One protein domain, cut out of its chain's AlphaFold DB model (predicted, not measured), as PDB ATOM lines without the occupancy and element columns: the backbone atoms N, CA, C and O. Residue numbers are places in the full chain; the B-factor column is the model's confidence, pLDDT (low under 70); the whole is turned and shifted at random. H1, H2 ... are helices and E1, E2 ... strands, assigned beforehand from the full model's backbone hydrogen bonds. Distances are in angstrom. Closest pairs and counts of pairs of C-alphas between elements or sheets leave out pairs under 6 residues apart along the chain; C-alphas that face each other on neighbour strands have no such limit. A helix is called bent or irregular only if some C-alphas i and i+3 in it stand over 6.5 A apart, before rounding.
ATOM      1  N   GLY A 140      22.578 -27.260  -3.459       56.62
ATOM      2  CA  GLY A 140      21.232 -27.174  -2.888       56.62
ATOM      3  C   GLY A 140      20.290 -28.236  -3.448       56.62
ATOM      4  O   GLY A 140      19.676 -28.966  -2.681       56.62
ATOM      5  N   LEU A 141      20.298 -28.481  -4.764       63.53
ATOM      6  CA  LEU A 141      19.470 -29.546  -5.353       63.53
ATOM      7  C   LEU A 141      19.736 -30.939  -4.754       63.53
ATOM      8  O   LEU A 141      18.831 -31.764  -4.727       63.53
ATOM      9  N   ARG A 142      20.937 -31.203  -4.226       66.69
ATOM     10  CA  ARG A 142      21.243 -32.447  -3.496       66.69
ATOM     11  C   ARG A 142      20.528 -32.568  -2.152       66.69
ATOM     12  O   ARG A 142      20.207 -33.676  -1.729       66.69
ATOM     13  N   ASP A 143      20.311 -31.460  -1.463       65.06
ATOM     14  CA  ASP A 143      19.549 -31.459  -0.215       65.06
ATOM     15  C   ASP A 143      18.048 -31.415  -0.510       65.06
ATOM     16  O   ASP A 143      17.273 -32.131   0.122       65.06
ATOM     17  N   ALA A 144      17.636 -30.682  -1.545       70.88
ATOM     18  CA  ALA A 144      16.255 -30.675  -2.013       70.88
ATOM     19  C   ALA A 144      15.800 -31.995  -2.657       70.88
ATOM     20  O   ALA A 144      14.612 -32.295  -2.611       70.88
ATOM     21  N   SER A 145      16.702 -32.837  -3.171       75.56
ATOM     22  CA  SER A 145      16.344 -34.194  -3.620       75.56
ATOM     23  C   SER A 145      15.956 -35.120  -2.459       75.56
ATOM     24  O   SER A 145      15.419 -36.200  -2.666       75.56
ATOM     25  N   LYS A 146      16.235 -34.713  -1.213       78.62
ATOM     26  CA  LYS A 146      15.759 -35.378   0.009       78.62
ATOM     27  C   LYS A 146      14.498 -34.708   0.564       78.62
ATOM     28  O   LYS A 146      14.108 -34.996   1.696       78.62
ATOM     29  N   ALA A 147      13.915 -33.755  -0.169       85.00
ATOM     30  CA  ALA A 147      12.678 -33.114   0.231       85.00
ATOM     31  C   ALA A 147      11.517 -34.112   0.222       85.00
ATOM     32  O   ALA A 147      11.559 -35.144  -0.437       85.00
ATOM     33  N   SER A 148      10.448 -33.789   0.929       89.62
ATOM     34  CA  SER A 148       9.166 -34.464   0.757       89.62
ATOM     35  C   SER A 148       8.467 -33.939  -0.496       89.62
ATOM     36  O   SER A 148       7.860 -34.713  -1.233       89.62
ATOM     37  N   GLU A 149       8.575 -32.629  -0.758       93.75
ATOM     38  CA  GLU A 149       7.992 -31.987  -1.937       93.75
ATOM     39  C   GLU A 149       8.855 -30.852  -2.489       93.75
ATOM     40  O   GLU A 149       9.470 -30.082  -1.751       93.75
ATOM     41  N   PHE A 150       8.852 -30.729  -3.815       93.38
ATOM     42  CA  PHE A 150       9.497 -29.643  -4.536       93.38
ATOM     43  C   PHE A 150       8.562 -29.171  -5.645       93.38
ATOM     44  O   PHE A 150       8.213 -29.954  -6.529       93.38
ATOM     45  N   ILE A 151       8.110 -27.924  -5.565       96.25
ATOM     46  CA  ILE A 151       7.086 -27.365  -6.450       96.25
ATOM     47  C   ILE A 151       7.649 -26.121  -7.129       96.25
ATOM     48  O   ILE A 151       8.219 -25.254  -6.465       96.25
ATOM     49  N   VAL A 152       7.474 -26.023  -8.443       94.62
ATOM     50  CA  VAL A 152       7.894 -24.865  -9.233       94.62
ATOM     51  C   VAL A 152       6.744 -24.435 -10.135       94.62
ATOM     52  O   VAL A 152       6.243 -25.251 -10.901       94.62
ATOM     53  N   ASN A 153       6.314 -23.175 -10.046       94.31
ATOM     54  CA  ASN A 153       5.178 -22.616 -10.793       94.31
ATOM     55  C   ASN A 153       3.898 -23.467 -10.673       94.31
ATOM     56  O   ASN A 153       3.183 -23.687 -11.647       94.31
ATOM     57  N   GLY A 154       3.629 -23.999  -9.478       93.06
ATOM     58  CA  GLY A 154       2.505 -24.907  -9.228       93.06
ATOM     59  C   GLY A 154       2.697 -26.360  -9.694       93.06
ATOM     60  O   GLY A 154       1.883 -27.210  -9.335       93.06
ATOM     61  N   GLU A 155       3.773 -26.687 -10.413       93.06
ATOM     62  CA  GLU A 155       4.067 -28.049 -10.868       93.06
ATOM     63  C   GLU A 155       4.974 -28.796  -9.884       93.06
ATOM     64  O   GLU A 155       5.999 -28.281  -9.430       93.06
ATOM     65  N   LYS A 156       4.624 -30.048  -9.559       93.94
ATOM     66  CA  LYS A 156       5.459 -30.909  -8.712       93.94
ATOM     67  C   LYS A 156       6.631 -31.461  -9.519       93.94
ATOM     68  O   LYS A 156       6.443 -32.124 -10.536       93.94
ATOM     69  N   ILE A 157       7.842 -31.234  -9.028       90.75
ATOM     70  CA  ILE A 157       9.080 -31.666  -9.673       90.75
ATOM     71  C   ILE A 157       9.472 -33.053  -9.174       90.75
ATOM     72  O   ILE A 157       9.351 -33.361  -7.988       90.75
ATOM     73  N   ASN A 158       9.974 -33.894 -10.080       85.56
ATOM     74  CA  ASN A 158      10.598 -35.154  -9.692       85.56
ATOM     75  C   ASN A 158      11.898 -34.867  -8.921       85.56
ATOM     76  O   ASN A 158      12.800 -34.217  -9.454       85.56
ATOM     77  N   ILE A 159      11.973 -35.384  -7.695       85.06
ATOM     78  CA  ILE A 159      13.072 -35.185  -6.745       85.06
ATOM     79  C   ILE A 159      13.983 -36.412  -6.585       85.06
ATOM     80  O   ILE A 159      14.829 -36.408  -5.698       85.06
ATOM     81  N   ASP A 160      13.845 -37.455  -7.415       80.12
ATOM     82  CA  ASP A 160      14.583 -38.718  -7.242       80.12
ATOM     83  C   ASP A 160      16.100 -38.496  -7.216       80.12
ATOM     84  O   ASP A 160      16.823 -39.137  -6.452       80.12
ATOM     85  N   THR A 161      16.591 -37.605  -8.087       77.56
ATOM     86  CA  THR A 161      18.001 -37.221  -8.145       77.56
ATOM     87  C   THR A 161      18.166 -35.739  -8.497       77.56
ATOM     88  O   THR A 161      17.313 -35.165  -9.184       77.56
ATOM     89  N   PRO A 162      19.286 -35.111  -8.097       73.50
ATOM     90  CA  PRO A 162      19.583 -33.722  -8.449       73.50
ATOM     91  C   PRO A 162      19.634 -33.474  -9.963       73.50
ATOM     92  O   PRO A 162      19.249 -32.404 -10.428       73.50
ATOM     93  N   GLU A 163      20.079 -34.460 -10.746       75.44
ATOM     94  CA  GLU A 163      20.161 -34.372 -12.207       75.44
ATOM     95  C   GLU A 163      18.771 -34.304 -12.841       75.44
ATOM     96  O   GLU A 163      18.541 -33.458 -13.706       75.44
ATOM     97  N   LYS A 164      17.826 -35.138 -12.379       77.69
ATOM     98  CA  LYS A 164      16.431 -35.090 -12.847       77.69
ATOM     99  C   LYS A 164      15.748 -33.786 -12.447       77.69
ATOM    100  O   LYS A 164      15.035 -33.199 -13.259       77.69
ATOM    101  N   MET A 165      15.997 -33.302 -11.227       82.06
ATOM    102  CA  MET A 165      15.508 -31.990 -10.790       82.06
ATOM    103  C   MET A 165      16.020 -30.885 -11.711       82.06
ATOM    104  O   MET A 165      15.237 -30.070 -12.191       82.06
ATOM    105  N   LEU A 166      17.320 -30.882 -12.012       78.19
ATOM    106  CA  LEU A 166      17.925 -29.911 -12.915       78.19
ATOM    107  C   LEU A 166      17.350 -29.996 -14.334       78.19
ATOM    108  O   LEU A 166      17.115 -28.965 -14.960       78.19
ATOM    109  N   GLU A 167      17.145 -31.203 -14.860       80.06
ATOM    110  CA  GLU A 167      16.538 -31.398 -16.176       80.06
ATOM    111  C   GLU A 167      15.118 -30.815 -16.222       80.06
ATOM    112  O   GLU A 167      14.782 -30.090 -17.156       80.06
ATOM    113  N   ASN A 168      14.311 -31.055 -15.185       83.75
ATOM    114  CA  ASN A 168      12.969 -30.484 -15.068       83.75
ATOM    115  C   ASN A 168      13.005 -28.956 -14.942       83.75
ATOM    116  O   ASN A 168      12.272 -28.267 -15.645       83.75
ATOM    117  N   LEU A 169      13.909 -28.407 -14.128       82.00
ATOM    118  CA  LEU A 169      14.093 -26.958 -14.004       82.00
ATOM    119  C   LEU A 169      14.490 -26.313 -15.338       82.00
ATOM    120  O   LEU A 169      13.983 -25.248 -15.675       82.00
ATOM    121  N   LYS A 170      15.345 -26.970 -16.130       81.00
ATOM    122  CA  LYS A 170      15.720 -26.508 -17.477       81.00
ATOM    123  C   LYS A 170      14.564 -26.569 -18.477       81.00
ATOM    124  O   LYS A 170      14.563 -25.784 -19.420       81.00
ATOM    125  N   LYS A 171      13.604 -27.484 -18.293       86.88
ATOM    126  CA  LYS A 171      12.371 -27.540 -19.100       86.88
ATOM    127  C   LYS A 171      11.419 -26.398 -18.747       86.88
ATOM    128  O   LYS A 171      10.838 -25.816 -19.654       86.88
ATOM    129  N   ILE A 172      11.300 -26.062 -17.461       87.50
ATOM    130  CA  ILE A 172      10.436 -24.973 -16.971       87.50
ATOM    131  C   ILE A 172      11.019 -23.598 -17.312       87.50
ATOM    132  O   ILE A 172      10.291 -22.688 -17.698       87.50
ATOM    133  N   PHE A 173      12.339 -23.450 -17.201       82.00
ATOM    134  CA  PHE A 173      13.064 -22.205 -17.448       82.00
ATOM    135  C   PHE A 173      14.053 -22.365 -18.613       82.00
ATOM    136  O   PHE A 173      15.274 -22.315 -18.410       82.00
ATOM    137  N   PRO A 174      13.565 -22.581 -19.850       76.25
ATOM    138  CA  PRO A 174      14.440 -22.754 -20.997       76.25
ATOM    139  C   PRO A 174      15.231 -21.464 -21.227       76.25
ATOM    140  O   PRO A 174      14.664 -20.386 -21.371       76.25
ATOM    141  N   ASN A 175      16.559 -21.581 -21.264       70.69
ATOM    142  CA  ASN A 175      17.506 -20.470 -21.432       70.69
ATOM    143  C   ASN A 175      17.560 -19.447 -20.283       70.69
ATOM    144  O   ASN A 175      18.338 -18.499 -20.369       70.69
ATOM    145  N   ASP A 176      16.834 -19.661 -19.184       67.62
ATOM    146  CA  ASP A 176      16.921 -18.821 -17.989       67.62
ATOM    147  C   ASP A 176      17.692 -19.548 -16.883       67.62
ATOM    148  O   ASP A 176      17.169 -20.035 -15.878       67.62
ATOM    149  N   PHE A 177      19.001 -19.641 -17.116       66.31
ATOM    150  CA  PHE A 177      19.933 -20.252 -16.174       66.31
ATOM    151  C   PHE A 177      19.967 -19.514 -14.827       66.31
ATOM    152  O   PHE A 177      20.299 -20.112 -13.804       66.31
ATOM    153  N   GLU A 178      19.621 -18.227 -14.816       62.88
ATOM    154  CA  GLU A 178      19.676 -17.395 -13.618       62.88
ATOM    155  C   GLU A 178      18.585 -17.792 -12.621       62.88
ATOM    156  O   GLU A 178      18.885 -17.979 -11.440       62.88
ATOM    157  N   LYS A 179      17.356 -18.042 -13.094       71.25
ATOM    158  CA  LYS A 179      16.280 -18.583 -12.250       71.25
ATOM    159  C   LYS A 179      16.623 -19.963 -11.694       71.25
ATOM    160  O   LYS A 179      16.438 -20.209 -10.503       71.25
ATOM    161  N   VAL A 180      17.200 -20.843 -12.516       71.69
ATOM    162  CA  VAL A 180      17.647 -22.177 -12.073       71.69
ATOM    163  C   VAL A 180      18.715 -22.070 -10.979       71.69
ATOM    164  O   VAL A 180      18.681 -22.817  -9.998       71.69
ATOM    165  N   GLN A 181      19.649 -21.126 -11.117       66.81
ATOM    166  CA  GLN A 181      20.688 -20.889 -10.121       66.81
ATOM    167  C   GLN A 181      20.105 -20.346  -8.808       66.81
ATOM    168  O   GLN A 181      20.464 -20.856  -7.748       66.81
ATOM    169  N   LEU A 182      19.190 -19.371  -8.867       67.50
ATOM    170  CA  LEU A 182      18.509 -18.841  -7.681       67.50
ATOM    171  C   LEU A 182      17.756 -19.946  -6.934       67.50
ATOM    172  O   LEU A 182      17.949 -20.107  -5.733       67.50
ATOM    173  N   ILE A 183      16.985 -20.771  -7.644       77.50
ATOM    174  CA  ILE A 183      16.279 -21.913  -7.048       77.50
ATOM    175  C   ILE A 183      17.268 -22.856  -6.350       77.50
ATOM    176  O   ILE A 183      17.088 -23.184  -5.180       77.50
ATOM    177  N   SER A 184      18.355 -23.240  -7.027       70.31
ATOM    178  CA  SER A 184      19.395 -24.110  -6.458       70.31
ATOM    179  C   SER A 184      20.052 -23.515  -5.204       70.31
ATOM    180  O   SER A 184      20.347 -24.249  -4.263       70.31
ATOM    181  N   CYS A 185      20.262 -22.196  -5.154       68.06
ATOM    182  CA  CYS A 185      20.892 -21.529  -4.013       68.06
ATOM    183  C   CYS A 185      20.025 -21.504  -2.749       68.06
ATOM    184  O   CYS A 185      20.596 -21.463  -1.665       68.06
ATOM    185  N   TYR A 186      18.694 -21.532  -2.867       73.88
ATOM    186  CA  TYR A 186      17.773 -21.456  -1.717       73.88
ATOM    187  C   TYR A 186      17.078 -22.787  -1.399       73.88
ATOM    188  O   TYR A 186      16.487 -22.956  -0.334       73.88
ATOM    189  N   ALA A 187      17.196 -23.766  -2.292       77.75
ATOM    190  CA  ALA A 187      16.692 -25.119  -2.126       77.75
ATOM    191  C   ALA A 187      17.626 -25.987  -1.260       77.75
ATOM    192  O   ALA A 187      18.140 -26.983  -1.749       77.75
ATOM    193  N   HIS A 188      17.903 -25.633  -0.002       74.88
ATOM    194  CA  HIS A 188      18.753 -26.465   0.865       74.88
ATOM    195  C   HIS A 188      18.350 -26.425   2.339       74.88
ATOM    196  O   HIS A 188      17.807 -25.437   2.823       74.88
ATOM    197  N   GLU A 189      18.718 -27.467   3.089       68.44
ATOM    198  CA  GLU A 189      18.325 -27.633   4.498       68.44
ATOM    199  C   GLU A 189      18.817 -26.498   5.410       68.44
ATOM    200  O   GLU A 189      18.082 -26.036   6.278       68.44
ATOM    201  N   GLY A 190      20.011 -25.956   5.143       64.12
ATOM    202  CA  GLY A 190      20.566 -24.844   5.923       64.12
ATOM    203  C   GLY A 190      19.742 -23.547   5.895       64.12
ATOM    204  O   GLY A 190      20.047 -22.629   6.653       64.12
ATOM    205  N   ILE A 191      18.702 -23.445   5.053       69.00
ATOM    206  CA  ILE A 191      17.776 -22.305   5.065       69.00
ATOM    207  C   ILE A 191      16.996 -22.234   6.384       69.00
ATOM    208  O   ILE A 191      16.559 -21.158   6.775       69.00
ATOM    209  N   PHE A 192      16.870 -23.353   7.103       70.31
ATOM    210  CA  PHE A 192      16.143 -23.446   8.367       70.31
ATOM    211  C   PHE A 192      17.030 -23.222   9.613       70.31
ATOM    212  O   PHE A 192      16.503 -23.044  10.711       70.31
ATOM    213  N   ASP A 193      18.363 -23.195   9.465       60.31
ATOM    214  CA  ASP A 193      19.312 -23.289  10.590       60.31
ATOM    215  C   ASP A 193      19.490 -21.990  11.400       60.31
ATOM    216  O   ASP A 193      19.774 -22.040  12.601       60.31
ATOM    217  N   ALA A 194      19.369 -20.814  10.773       48.41
ATOM    218  CA  ALA A 194      20.009 -19.604  11.308       48.41
ATOM    219  C   ALA A 194      19.198 -18.768  12.330       48.41
ATOM    220  O   ALA A 194      19.828 -18.254  13.254       48.41
ATOM    221  N   PRO A 195      17.859 -18.608  12.257       44.22
ATOM    222  CA  PRO A 195      17.161 -17.735  13.213       44.22
ATOM    223  C   PRO A 195      16.192 -18.431  14.192       44.22
ATOM    224  O   PRO A 195      15.675 -17.765  15.087       44.22
ATOM    225  N   PHE A 196      15.957 -19.747  14.082       45.16
ATOM    226  CA  PHE A 196      14.811 -20.398  14.746       45.16
ATOM    227  C   PHE A 196      15.125 -21.627  15.595       45.16
ATOM    228  O   PHE A 196      14.299 -22.013  16.419       45.16
ATOM    229  N   THR A 197      16.323 -22.198  15.503       48.31
ATOM    230  CA  THR A 197      16.706 -23.383  16.296       48.31
ATOM    231  C   THR A 197      16.626 -23.167  17.811       48.31
ATOM    232  O   THR A 197      16.432 -24.120  18.551       48.31
ATOM    233  N   HIS A 198      16.699 -21.923  18.290       45.03
ATOM    234  CA  HIS A 198      16.545 -21.589  19.710       45.03
ATOM    235  C   HIS A 198      15.114 -21.172  20.112       45.03
ATOM    236  O   HIS A 198      14.808 -21.175  21.298       45.03
ATOM    237  N   LYS A 199      14.232 -20.820  19.156       46.50
ATOM    238  CA  LYS A 199      12.837 -20.384  19.414       46.50
ATOM    239  C   LYS A 199      11.781 -21.437  19.079       46.50
ATOM    240  O   LYS A 199      10.730 -21.447  19.704       46.50
ATOM    241  N   LEU A 200      12.059 -22.331  18.130       49.88
ATOM    242  CA  LEU A 200      11.195 -23.477  17.799       49.88
ATOM    243  C   LEU A 200      11.142 -24.507  18.927       49.88
ATOM    244  O   LEU A 200      10.271 -25.367  18.949       49.88
ATOM    245  N   PHE A 201      12.091 -24.426  19.855       52.12
ATOM    246  CA  PHE A 201      12.314 -25.419  20.877       52.12
ATOM    247  C   PHE A 201      12.246 -24.746  22.241       52.12
ATOM    248  O   PHE A 201      13.268 -24.459  22.855       52.12
ATOM    249  N   SER A 202      11.036 -24.588  22.775       53.06
ATOM    250  CA  SER A 202      10.856 -24.486  24.235       53.06
ATOM    251  C   SER A 202      11.079 -25.857  24.901       53.06
ATOM    252  O   SER A 202      10.370 -26.240  25.826       53.06
ATOM    253  N   ILE A 203      12.027 -26.645  24.384       55.44
ATOM    254  CA  ILE A 203      12.309 -28.005  24.821       55.44
ATOM    255  C   ILE A 203      13.559 -27.945  25.687       55.44
ATOM    256  O   ILE A 203      14.661 -27.667  25.209       55.44
ATOM    257  N   ASN A 204      13.390 -28.220  26.978       56.31
ATOM    258  CA  ASN A 204      14.515 -28.415  27.881       56.31
ATOM    259  C   ASN A 204      15.349 -29.612  27.393       56.31
ATOM    260  O   ASN A 204      14.823 -30.710  27.230       56.31
ATOM    261  N   ASN A 205      16.656 -29.408  27.201       60.84
ATOM    262  CA  ASN A 205      17.620 -30.432  26.774       60.84
ATOM    263  C   ASN A 205      17.303 -31.096  25.413       60.84
ATOM    264  O   ASN A 205      16.988 -32.286  25.365       60.84
ATOM    265  N   PRO A 206      17.499 -30.388  24.281       60.59
ATOM    266  CA  PRO A 206      17.244 -30.913  22.930       60.59
ATOM    267  C   PRO A 206      18.035 -32.186  22.579       60.59
ATOM    268  O   PRO A 206      17.638 -32.926  21.689       60.59
ATOM    269  N   LYS A 207      19.121 -32.496  23.304       66.12
ATOM    270  CA  LYS A 207      19.887 -33.750  23.153       66.12
ATOM    271  C   LYS A 207      19.088 -35.011  23.516       66.12
ATOM    272  O   LYS A 207      19.477 -36.098  23.106       66.12
ATOM    273  N   ASN A 208      18.006 -34.868  24.280       68.88
ATOM    274  CA  ASN A 208      17.164 -35.980  24.726       68.88
ATOM    275  C   ASN A 208      16.021 -36.287  23.754       68.88
ATOM    276  O   ASN A 208      15.184 -37.133  24.056       68.88
ATOM    277  N   TYR A 209      15.971 -35.608  22.609       70.31
ATOM    278  CA  TYR A 209      14.903 -35.736  21.631       70.31
ATOM    279  C   TYR A 209      15.476 -36.043  20.250       70.31
ATOM    280  O   TYR A 209      16.542 -35.556  19.875       70.31
ATOM    281  N   THR A 210      14.747 -36.845  19.482       72.00
ATOM    282  CA  THR A 210      15.031 -37.127  18.075       72.00
ATOM    283  C   THR A 210      13.853 -36.698  17.210       72.00
ATOM    284  O   THR A 210      12.697 -36.788  17.628       72.00
ATOM    285  N   GLY A 211      14.140 -36.208  16.006       72.38
ATOM    286  CA  GLY A 211      13.110 -35.879  15.028       72.38
ATOM    287  C   GLY A 211      12.460 -37.148  14.478       72.38
ATOM    288  O   GLY A 211      13.147 -38.084  14.069       72.38
ATOM    289  N   VAL A 212      11.133 -37.178  14.441       74.38
ATOM    290  CA  VAL A 212      10.328 -38.234  13.824       74.38
ATOM    291  C   VAL A 212       9.265 -37.614  12.920       74.38
ATOM    292  O   VAL A 212       8.766 -36.519  13.179       74.38
ATOM    293  N   LYS A 213       8.894 -38.330  11.850       78.31
ATOM    294  CA  LYS A 213       7.892 -37.878  10.863       78.31
ATOM    295  C   LYS A 213       8.198 -36.477  10.311       78.31
ATOM    296  O   LYS A 213       7.321 -35.622  10.233       78.31
ATOM    297  N   THR A 214       9.459 -36.243   9.966       78.56
ATOM    298  CA  THR A 214       9.905 -34.963   9.421       78.56
ATOM    299  C   THR A 214       9.446 -34.806   7.979       78.56
ATOM    300  O   THR A 214       9.573 -35.735   7.183       78.56
ATOM    301  N   TYR A 215       8.971 -33.620   7.643       87.31
ATOM    302  CA  TYR A 215       8.539 -33.221   6.319       87.31
ATOM    303  C   TYR A 215       9.211 -31.896   5.968       87.31
ATOM    304  O   TYR A 215       9.154 -30.931   6.732       87.31
ATOM    305  N   ASN A 216       9.838 -31.851   4.803       87.19
ATOM    306  CA  ASN A 216      10.467 -30.672   4.224       87.19
ATOM    307  C   ASN A 216       9.889 -30.415   2.830       87.19
ATOM    308  O   ASN A 216       9.784 -31.330   2.015       87.19
ATOM    309  N   SER A 217       9.545 -29.169   2.530       92.56
ATOM    310  CA  SER A 217       9.089 -28.779   1.202       92.56
ATOM    311  C   SER A 217       9.672 -27.453   0.756       92.56
ATOM    312  O   SER A 217       9.975 -26.584   1.574       92.56
ATOM    313  N   TYR A 218       9.807 -27.315  -0.559       93.00
ATOM    314  CA  TYR A 218      10.223 -26.084  -1.215       93.00
ATOM    315  C   TYR A 218       9.235 -25.746  -2.329       93.00
ATOM    316  O   TYR A 218       8.838 -26.619  -3.107       93.00
ATOM    317  N   LYS A 219       8.861 -24.475  -2.415       97.50
ATOM    318  CA  LYS A 219       7.998 -23.918  -3.446       97.50
ATOM    319  C   LYS A 219       8.647 -22.672  -4.037       97.50
ATOM    320  O   LYS A 219       9.096 -21.796  -3.297       97.50
ATOM    321  N   PHE A 220       8.662 -22.605  -5.360       95.81
ATOM    322  CA  PHE A 220       9.180 -21.480  -6.127       95.81
ATOM    323  C   PHE A 220       8.159 -21.087  -7.193       95.81
ATOM    324  O   PHE A 220       7.870 -21.883  -8.077       95.81
ATOM    325  N   ASP A 221       7.630 -19.872  -7.143       96.44
ATOM    326  CA  ASP A 221       6.725 -19.355  -8.169       96.44
ATOM    327  C   ASP A 221       7.390 -18.146  -8.839       96.44
ATOM    328  O   ASP A 221       7.632 -17.119  -8.202       96.44
ATOM    329  N   ALA A 222       7.744 -18.279 -10.114       92.44
ATOM    330  CA  ALA A 222       8.308 -17.191 -10.899       92.44
ATOM    331  C   ALA A 222       7.254 -16.101 -11.133       92.44
ATOM    332  O   ALA A 222       6.111 -16.395 -11.484       92.44
ATOM    333  N   LEU A 223       7.660 -14.846 -10.957       90.62
ATOM    334  CA  LEU A 223       6.816 -13.668 -11.133       90.62
ATOM    335  C   LEU A 223       7.105 -12.981 -12.476       90.62
ATOM    336  O   LEU A 223       8.162 -13.177 -13.083       90.62
ATOM    337  N   GLU A 224       6.155 -12.169 -12.951       88.94
ATOM    338  CA  GLU A 224       6.254 -11.460 -14.240       88.94
ATOM    339  C   GLU A 224       7.440 -10.483 -14.297       88.94
ATOM    340  O   GLU A 224       8.027 -10.277 -15.357       88.94
ATOM    341  N   ASP A 225       7.839  -9.928 -13.150       83.25
ATOM    342  CA  ASP A 225       8.974  -9.007 -13.011       83.25
ATOM    343  C   ASP A 225      10.350  -9.708 -13.022       83.25
ATOM    344  O   ASP A 225      11.394  -9.062 -12.902       83.25
ATOM    345  N   GLY A 226      10.367 -11.036 -13.179       77.88
ATOM    346  CA  GLY A 226      11.575 -11.853 -13.211       77.88
ATOM    347  C   GLY A 226      12.093 -12.286 -11.839       77.88
ATOM    348  O   GLY A 226      13.071 -13.037 -11.794       77.88
ATOM    349  N   THR A 227      11.450 -11.872 -10.743       83.44
ATOM    350  CA  THR A 227      11.733 -12.380  -9.393       83.44
ATOM    351  C   THR A 227      11.064 -13.740  -9.152       83.44
ATOM    352  O   THR A 227      10.321 -14.255  -9.992       83.44
ATOM    353  N   ILE A 228      11.378 -14.377  -8.021       86.31
ATOM    354  CA  ILE A 228      10.807 -15.672  -7.638       86.31
ATOM    355  C   ILE A 228      10.227 -15.556  -6.234       86.31
ATOM    356  O   ILE A 228      10.960 -15.311  -5.277       86.31
ATOM    357  N   ASN A 229       8.926 -15.792  -6.100       94.38
ATOM    358  CA  ASN A 229       8.309 -15.993  -4.799       94.38
ATOM    359  C   ASN A 229       8.738 -17.356  -4.247       94.38
ATOM    360  O   ASN A 229       8.550 -18.390  -4.892       94.38
ATOM    361  N   PHE A 230       9.340 -17.352  -3.068       91.81
ATOM    362  CA  PHE A 230       9.937 -18.516  -2.439       91.81
ATOM    363  C   PHE A 230       9.237 -18.827  -1.124       91.81
ATOM    364  O   PHE A 230       9.011 -17.944  -0.299       91.81
ATOM    365  N   SER A 231       8.951 -20.108  -0.917       93.75
ATOM    366  CA  SER A 231       8.476 -20.626   0.356       93.75
ATOM    367  C   SER A 231       9.124 -21.975   0.645       93.75
ATOM    368  O   SER A 231       9.111 -22.869  -0.199       93.75
ATOM    369  N   ALA A 232       9.674 -22.154   1.839       88.19
ATOM    370  CA  ALA A 232      10.200 -23.425   2.307       88.19
ATOM    371  C   ALA A 232       9.606 -23.767   3.669       88.19
ATOM    372  O   ALA A 232       9.498 -22.916   4.545       88.19
ATOM    373  N   THR A 233       9.212 -25.018   3.861       90.31
ATOM    374  CA  THR A 233       8.636 -25.489   5.122       90.31
ATOM    375  C   THR A 233       9.428 -26.674   5.634       90.31
ATOM    376  O   THR A 233       9.706 -27.600   4.879       90.31
ATOM    377  N   TYR A 234       9.746 -26.678   6.923       84.62
ATOM    378  CA  TYR A 234      10.263 -27.840   7.628       84.62
ATOM    379  C   TYR A 234       9.427 -28.075   8.874       84.62
ATOM    380  O   TYR A 234       9.302 -27.185   9.707       84.62
ATOM    381  N   LYS A 235       8.835 -29.258   9.007       85.38
ATOM    382  CA  LYS A 235       7.979 -29.607  10.139       85.38
ATOM    383  C   LYS A 235       8.144 -31.061  10.529       85.38
ATOM    384  O   LYS A 235       8.573 -31.880   9.724       85.38
ATOM    385  N   GLY A 236       7.773 -31.399  11.747       83.56
ATOM    386  CA  GLY A 236       7.798 -32.770  12.223       83.56
ATOM    387  C   GLY A 236       7.376 -32.850  13.674       83.56
ATOM    388  O   GLY A 236       6.779 -31.921  14.215       83.56
ATOM    389  N   ASN A 237       7.725 -33.969  14.296       83.00
ATOM    390  CA  ASN A 237       7.563 -34.171  15.725       83.00
ATOM    391  C   ASN A 237       8.913 -34.504  16.354       83.00
ATOM    392  O   ASN A 237       9.752 -35.150  15.731       83.00
ATOM    393  N   PHE A 238       9.105 -34.121  17.606       77.38
ATOM    394  CA  PHE A 238      10.174 -34.655  18.434       77.38
ATOM    395  C   PHE A 238       9.648 -35.780  19.302       77.38
ATOM    396  O   PHE A 238       8.614 -35.618  19.943       77.38
ATOM    397  N   SER A 239      10.383 -36.887  19.347       80.00
ATOM    398  CA  SER A 239      10.175 -37.968  20.307       80.00
ATOM    399  C   SER A 239      11.357 -38.040  21.273       80.00
ATOM    400  O   SER A 239      12.504 -37.925  20.832       80.00
ATOM    401  N   PRO A 240      11.109 -38.252  22.569       80.06
ATOM    402  CA  PRO A 240      12.132 -38.569  23.545       80.06
ATOM    403  C   PRO A 240      12.955 -39.782  23.113       80.06
ATOM    404  O   PRO A 240      12.416 -40.796  22.666       80.06
ATOM    405  N   VAL A 241      14.273 -39.690  23.264       82.12
ATOM    406  CA  VAL A 241      15.205 -40.788  22.966       82.12
ATOM    407  C   VAL A 241      15.025 -41.949  23.952       82.12
ATOM    408  O   VAL A 241      15.315 -43.092  23.611       82.12
ATOM    409  N   ASP A 242      14.496 -41.675  25.150       81.69
ATOM    410  CA  ASP A 242      14.163 -42.684  26.163       81.69
ATOM    411  C   ASP A 242      12.923 -43.535  25.819       81.69
ATOM    412  O   ASP A 242      12.612 -44.487  26.534       81.69
ATOM    413  N   GLY A 243      12.230 -43.222  24.717       73.75
ATOM    414  CA  GLY A 243      11.060 -43.957  24.243       73.75
ATOM    415  C   GLY A 243       9.746 -43.586  24.934       73.75
ATOM    416  O   GLY A 243       8.732 -44.241  24.687       73.75
ATOM    417  N   SER A 244       9.723 -42.549  25.776       76.44
ATOM    418  CA  SER A 244       8.480 -42.067  26.382       76.44
ATOM    419  C   SER A 244       7.514 -41.485  25.327       76.44
ATOM    420  O   SER A 244       7.943 -40.896  24.330       76.44
ATOM    421  N   PRO A 245       6.187 -41.624  25.510       68.00
ATOM    422  CA  PRO A 245       5.192 -41.342  24.467       68.00
ATOM    423  C   PRO A 245       4.923 -39.845  24.215       68.00
ATOM    424  O   PRO A 245       3.910 -39.496  23.611       68.00
ATOM    425  N   SER A 246       5.790 -38.937  24.673       70.81
ATOM    426  CA  SER A 246       5.549 -37.491  24.579       70.81
ATOM    427  C   SER A 246       6.066 -36.909  23.261       70.81
ATOM    428  O   SER A 246       7.228 -36.539  23.139       70.81
ATOM    429  N   THR A 247       5.213 -36.813  22.240       72.12
ATOM    430  CA  THR A 247       5.590 -36.152  20.982       72.12
ATOM    431  C   THR A 247       5.255 -34.670  20.998       72.12
ATOM    432  O   THR A 247       4.115 -34.314  21.282       72.12
ATOM    433  N   HIS A 248       6.216 -33.824  20.627       74.38
ATOM    434  CA  HIS A 248       5.992 -32.386  20.476       74.38
ATOM    435  C   HIS A 248       6.141 -31.985  19.018       74.38
ATOM    436  O   HIS A 248       7.189 -32.219  18.409       74.38
ATOM    437  N   GLY A 249       5.084 -31.395  18.474       77.50
ATOM    438  CA  GLY A 249       5.094 -30.827  17.143       77.50
ATOM    439  C   GLY A 249       6.062 -29.652  17.052       77.50
ATOM    440  O   GLY A 249       6.172 -28.837  17.970       77.50
ATOM    441  N   TYR A 250       6.790 -29.578  15.945       77.94
ATOM    442  CA  TYR A 250       7.543 -28.395  15.577       77.94
ATOM    443  C   TYR A 250       7.413 -28.109  14.085       77.94
ATOM    444  O   TYR A 250       7.242 -29.014  13.262       77.94
ATOM    445  N   GLY A 251       7.622 -26.852  13.720       80.19
ATOM    446  CA  GLY A 251       7.954 -26.522  12.353       80.19
ATOM    447  C   GLY A 251       8.269 -25.055  12.142       80.19
ATOM    448  O   GLY A 251       7.910 -24.185  12.933       80.19
ATOM    449  N   VAL A 252       8.941 -24.793  11.034       78.75
ATOM    450  CA  VAL A 252       9.304 -23.474  10.548       78.75
ATOM    451  C   VAL A 252       8.894 -23.343   9.092       78.75
ATOM    452  O   VAL A 252       9.062 -24.262   8.287       78.75
ATOM    453  N   LYS A 253       8.372 -22.172   8.761       86.69
ATOM    454  CA  LYS A 253       8.141 -21.721   7.400       86.69
ATOM    455  C   LYS A 253       9.059 -20.542   7.117       86.69
ATOM    456  O   LYS A 253       9.179 -19.654   7.957       86.69
ATOM    457  N   VAL A 254       9.699 -20.554   5.958       82.06
ATOM    458  CA  VAL A 254      10.526 -19.473   5.426       82.06
ATOM    459  C   VAL A 254       9.850 -18.972   4.163       82.06
ATOM    460  O   VAL A 254       9.567 -19.774   3.284       82.06
ATOM    461  N   ASP A 255       9.599 -17.677   4.069       86.00
ATOM    462  CA  ASP A 255       9.015 -17.024   2.902       86.00
ATOM    463  C   ASP A 255       9.911 -15.862   2.460       86.00
ATOM    464  O   ASP A 255      10.577 -15.238   3.287       86.00
ATOM    465  N   GLY A 256       9.929 -15.540   1.170       83.44
ATOM    466  CA  GLY A 256      10.643 -14.367   0.673       83.44
ATOM    467  C   GLY A 256      10.544 -14.197  -0.838       83.44
ATOM    468  O   GLY A 256      10.061 -15.078  -1.548       83.44
ATOM    469  N   ILE A 257      11.034 -13.063  -1.333       80.38
ATOM    470  CA  ILE A 257      11.176 -12.801  -2.768       80.38
ATOM    471  C   ILE A 257      12.652 -12.908  -3.138       80.38
ATOM    472  O   ILE A 257      13.485 -12.164  -2.623       80.38
ATOM    473  N   LEU A 258      12.979 -13.836  -4.034       76.75
ATOM    474  CA  LEU A 258      14.328 -14.022  -4.548       76.75
ATOM    475  C   LEU A 258      14.530 -13.160  -5.789       76.75
ATOM    476  O   LEU A 258      13.749 -13.194  -6.742       76.75
ATOM    477  N   SER A 259      15.626 -12.419  -5.784       65.62
ATOM    478  CA  SER A 259      16.037 -11.527  -6.854       65.62
ATOM    479  C   SER A 259      17.549 -11.632  -7.024       65.62
ATOM    480  O   SER A 259      18.278 -11.997  -6.103       65.62
ATOM    481  N   LYS A 260      18.038 -11.315  -8.221       58.91
ATOM    482  CA  LYS A 260      19.475 -11.194  -8.488       58.91
ATOM    483  C   LYS A 260      20.020  -9.832  -8.060       58.91
ATOM    484  O   LYS A 260      21.209  -9.684  -7.799       58.91
ATOM    485  N   GLN A 261      19.152  -8.825  -8.054       50.75
ATOM    486  CA  GLN A 261      19.508  -7.427  -7.850       50.75
ATOM    487  C   GLN A 261      19.583  -7.061  -6.366       50.75
ATOM    488  O   GLN A 261      20.106  -6.002  -6.027       50.75
ATOM    489  N   SER A 262      19.069  -7.918  -5.484       49.44
ATOM    490  CA  SER A 262      19.008  -7.657  -4.051       49.44
ATOM    491  C   SER A 262      19.203  -8.931  -3.237       49.44
ATOM    492  O   SER A 262      18.936 -10.040  -3.695       49.44
ATOM    493  N   ILE A 263      19.705  -8.754  -2.017       50.44
ATOM    494  CA  ILE A 263      19.720  -9.822  -1.020       50.44
ATOM    495  C   ILE A 263      18.263 -10.041  -0.598       50.44
ATOM    496  O   ILE A 263      17.613  -9.063  -0.233       50.44
ATOM    497  N   PRO A 264      17.740 -11.278  -0.637       57.69
ATOM    498  CA  PRO A 264      16.354 -11.517  -0.279       57.69
ATOM    499  C   PRO A 264      16.135 -11.304   1.215       57.69
ATOM    500  O   PRO A 264      16.880 -11.817   2.056       57.69
ATOM    501  N   GLU A 265      15.068 -10.583   1.537       66.38
ATOM    502  CA  GLU A 265      14.529 -10.541   2.888       66.38
ATOM    503  C   GLU A 265      13.728 -11.821   3.126       66.38
ATOM    504  O   GLU A 265      12.705 -12.071   2.488       66.38
ATOM    505  N   LEU A 266      14.248 -12.675   4.010       72.75
ATOM    506  CA  LEU A 266      13.601 -13.925   4.385       72.75
ATOM    507  C   LEU A 266      12.810 -13.723   5.673       72.75
ATOM    508  O   LEU A 266      13.359 -13.356   6.716       72.75
ATOM    509  N   HIS A 267      11.520 -14.010   5.598       74.25
ATOM    510  CA  HIS A 267      10.606 -14.013   6.723       74.25
ATOM    511  C   HIS A 267      10.442 -15.429   7.226       74.25
ATOM    512  O   HIS A 267      10.235 -16.363   6.461       74.25
ATOM    513  N   PHE A 268      10.502 -15.587   8.534       79.25
ATOM    514  CA  PHE A 268      10.473 -16.894   9.145       79.25
ATOM    515  C   PHE A 268       9.386 -16.940  10.208       79.25
ATOM    516  O   PHE A 268       9.297 -16.054  11.060       79.25
ATOM    517  N   THR A 269       8.594 -18.003  10.177       78.69
ATOM    518  CA  THR A 269       7.420 -18.167  11.030       78.69
ATOM    519  C   THR A 269       7.444 -19.554  11.651       78.69
ATOM    520  O   THR A 269       7.635 -20.545  10.946       78.69
ATOM    521  N   ALA A 270       7.260 -19.638  12.969       77.25
ATOM    522  CA  ALA A 270       7.000 -20.916  13.620       77.25
ATOM    523  C   ALA A 270       5.598 -21.397  13.226       77.25
ATOM    524  O   ALA A 270       4.655 -20.608  13.213       77.25
ATOM    525  N   ILE A 271       5.465 -22.675  12.898       76.00
ATOM    526  CA  ILE A 271       4.182 -23.295  12.570       76.00
ATOM    527  C   ILE A 271       3.856 -24.350  13.623       76.00
ATOM    528  O   ILE A 271       4.703 -25.171  13.975       76.00
TER     529      ILE A 271
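AT A GLANCE: This is residues 140 to 271 of the 273 residues of an uncharacterized protein of Candidatus Liberibacter solanacearum (UniProt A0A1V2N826). What would one see first? A long, twisted slab of five strands runs along the longest axis, with H3 over E2 and E3, H4 only grazing the sheet, and H1 and H2 not on the sheet but joined to H3 in a small cluster in which H1 touches H2, H3 and, only just, H4. H3 packs on the sheet over E2 and E3, while H1 and H2 sit toward the edge strand E1, and the far ends of E2, E3 and E4 reach well past the helices. What makes it up? The 132 printed residues hold H1 E1 H2 H3 H4 E2 E3 E4 E5 in this order, four named helices and five named strands, of the class mixed, helices and strands; the mixed sheet has the order E1 E2 E3 E4 E5, with E1 parallel to E2 and the other neighbours antiparallel. How compact is it? It is compact, with a radius of gyration of the C-alphas of 16.3 A, yet elongated in outline, spanning 53 by 30 by 20 A.

IN THESE COORDINATES: Where does the printed part begin? H1, residues 140 to 144, begins with C-alpha 140 at (21.232, -27.174, -2.888), and E1 follows at residues 149 to 152. Where are the other helices? H2 is residues 162 to 172, 15.3 A long, and H3 is residues 177 to 186, 14.7 A long. H4, residues 189 to 192, is neither bent nor irregular, but only just: C-alphas 189 and 192 are 6.1 A apart. Where are the long strands? E2, residues 209 to 222, measures 38.0 A and starts with C-alpha 209 at (14.903, -35.736, 21.631); E3, residues 228 to 240, measures 38.7 A; and E4, residues 248 to 258, measures 32.1 A. E5, residues 266 to 270, is 13.3 A long and ends with C-alpha 270 at (7.000, -20.916, 13.620).

HOW THE PARTS SIT: What does H1 meet? H1 is the hub, touching H2 with C-alphas 141 and 162 at 5.2 A and H3 with C-alphas 140 and 184 at 5.1 A, the closest of each pair; it only just touches H4, with 3 pairs of C-alphas within 8 A, the closest being 143 and 189 at 6.2 A. H2 and H3 touch at a steep tilt of 47 degrees, opposite ways, their closest C-alphas 169 and 180 being 6.3 A apart. How do helices stand to the sheet? H3 is on the sheet at a height over the sheet of 9.5 A, over E2 and E3, and runs along the strands at 22 degrees to E3 on the local plane. H4 only grazes the sheet with residues 189 to 192, and H1 and H2 are only just not on it, each with 4 pairs of C-alphas within 10 A. How are the strands joined? E1, H2 H3 H4 and E2 form a strand-helix-strand unit, two parallel neighbour strands with helices between; N 151 and O 218 are 2.9 A apart. E2 E3 E4 E5 form a meander, each strand the antiparallel neighbour of the one before, with N 217 and O 233 at 2.8 A, N 232 and O 254 at 2.8 A, and N 255 and O 267 at 2.8 A, each within hydrogen-bond range. What of the helix backbones? Every O i to N i+4 pair is within hydrogen-bond range in H1, H2 and H3; H4 is too short for such a pair, and its one O i to N i+3 pair is within range.

THE WHOLE: How far does it reach? The two C-alphas farthest apart, those of Asn 175 and Ser 244, are 53.2 A apart, and E2 bends by 60 degrees at residue 213. Is there a cut or a long link? The printed part has no cut, and the link from H4 to E2, residues 193 to 208, is long. Where is confidence low? The mean pLDDT of the printed part is 75.7, and 37 residues are under 70, among them residues 193 to 208 and 259 to 265.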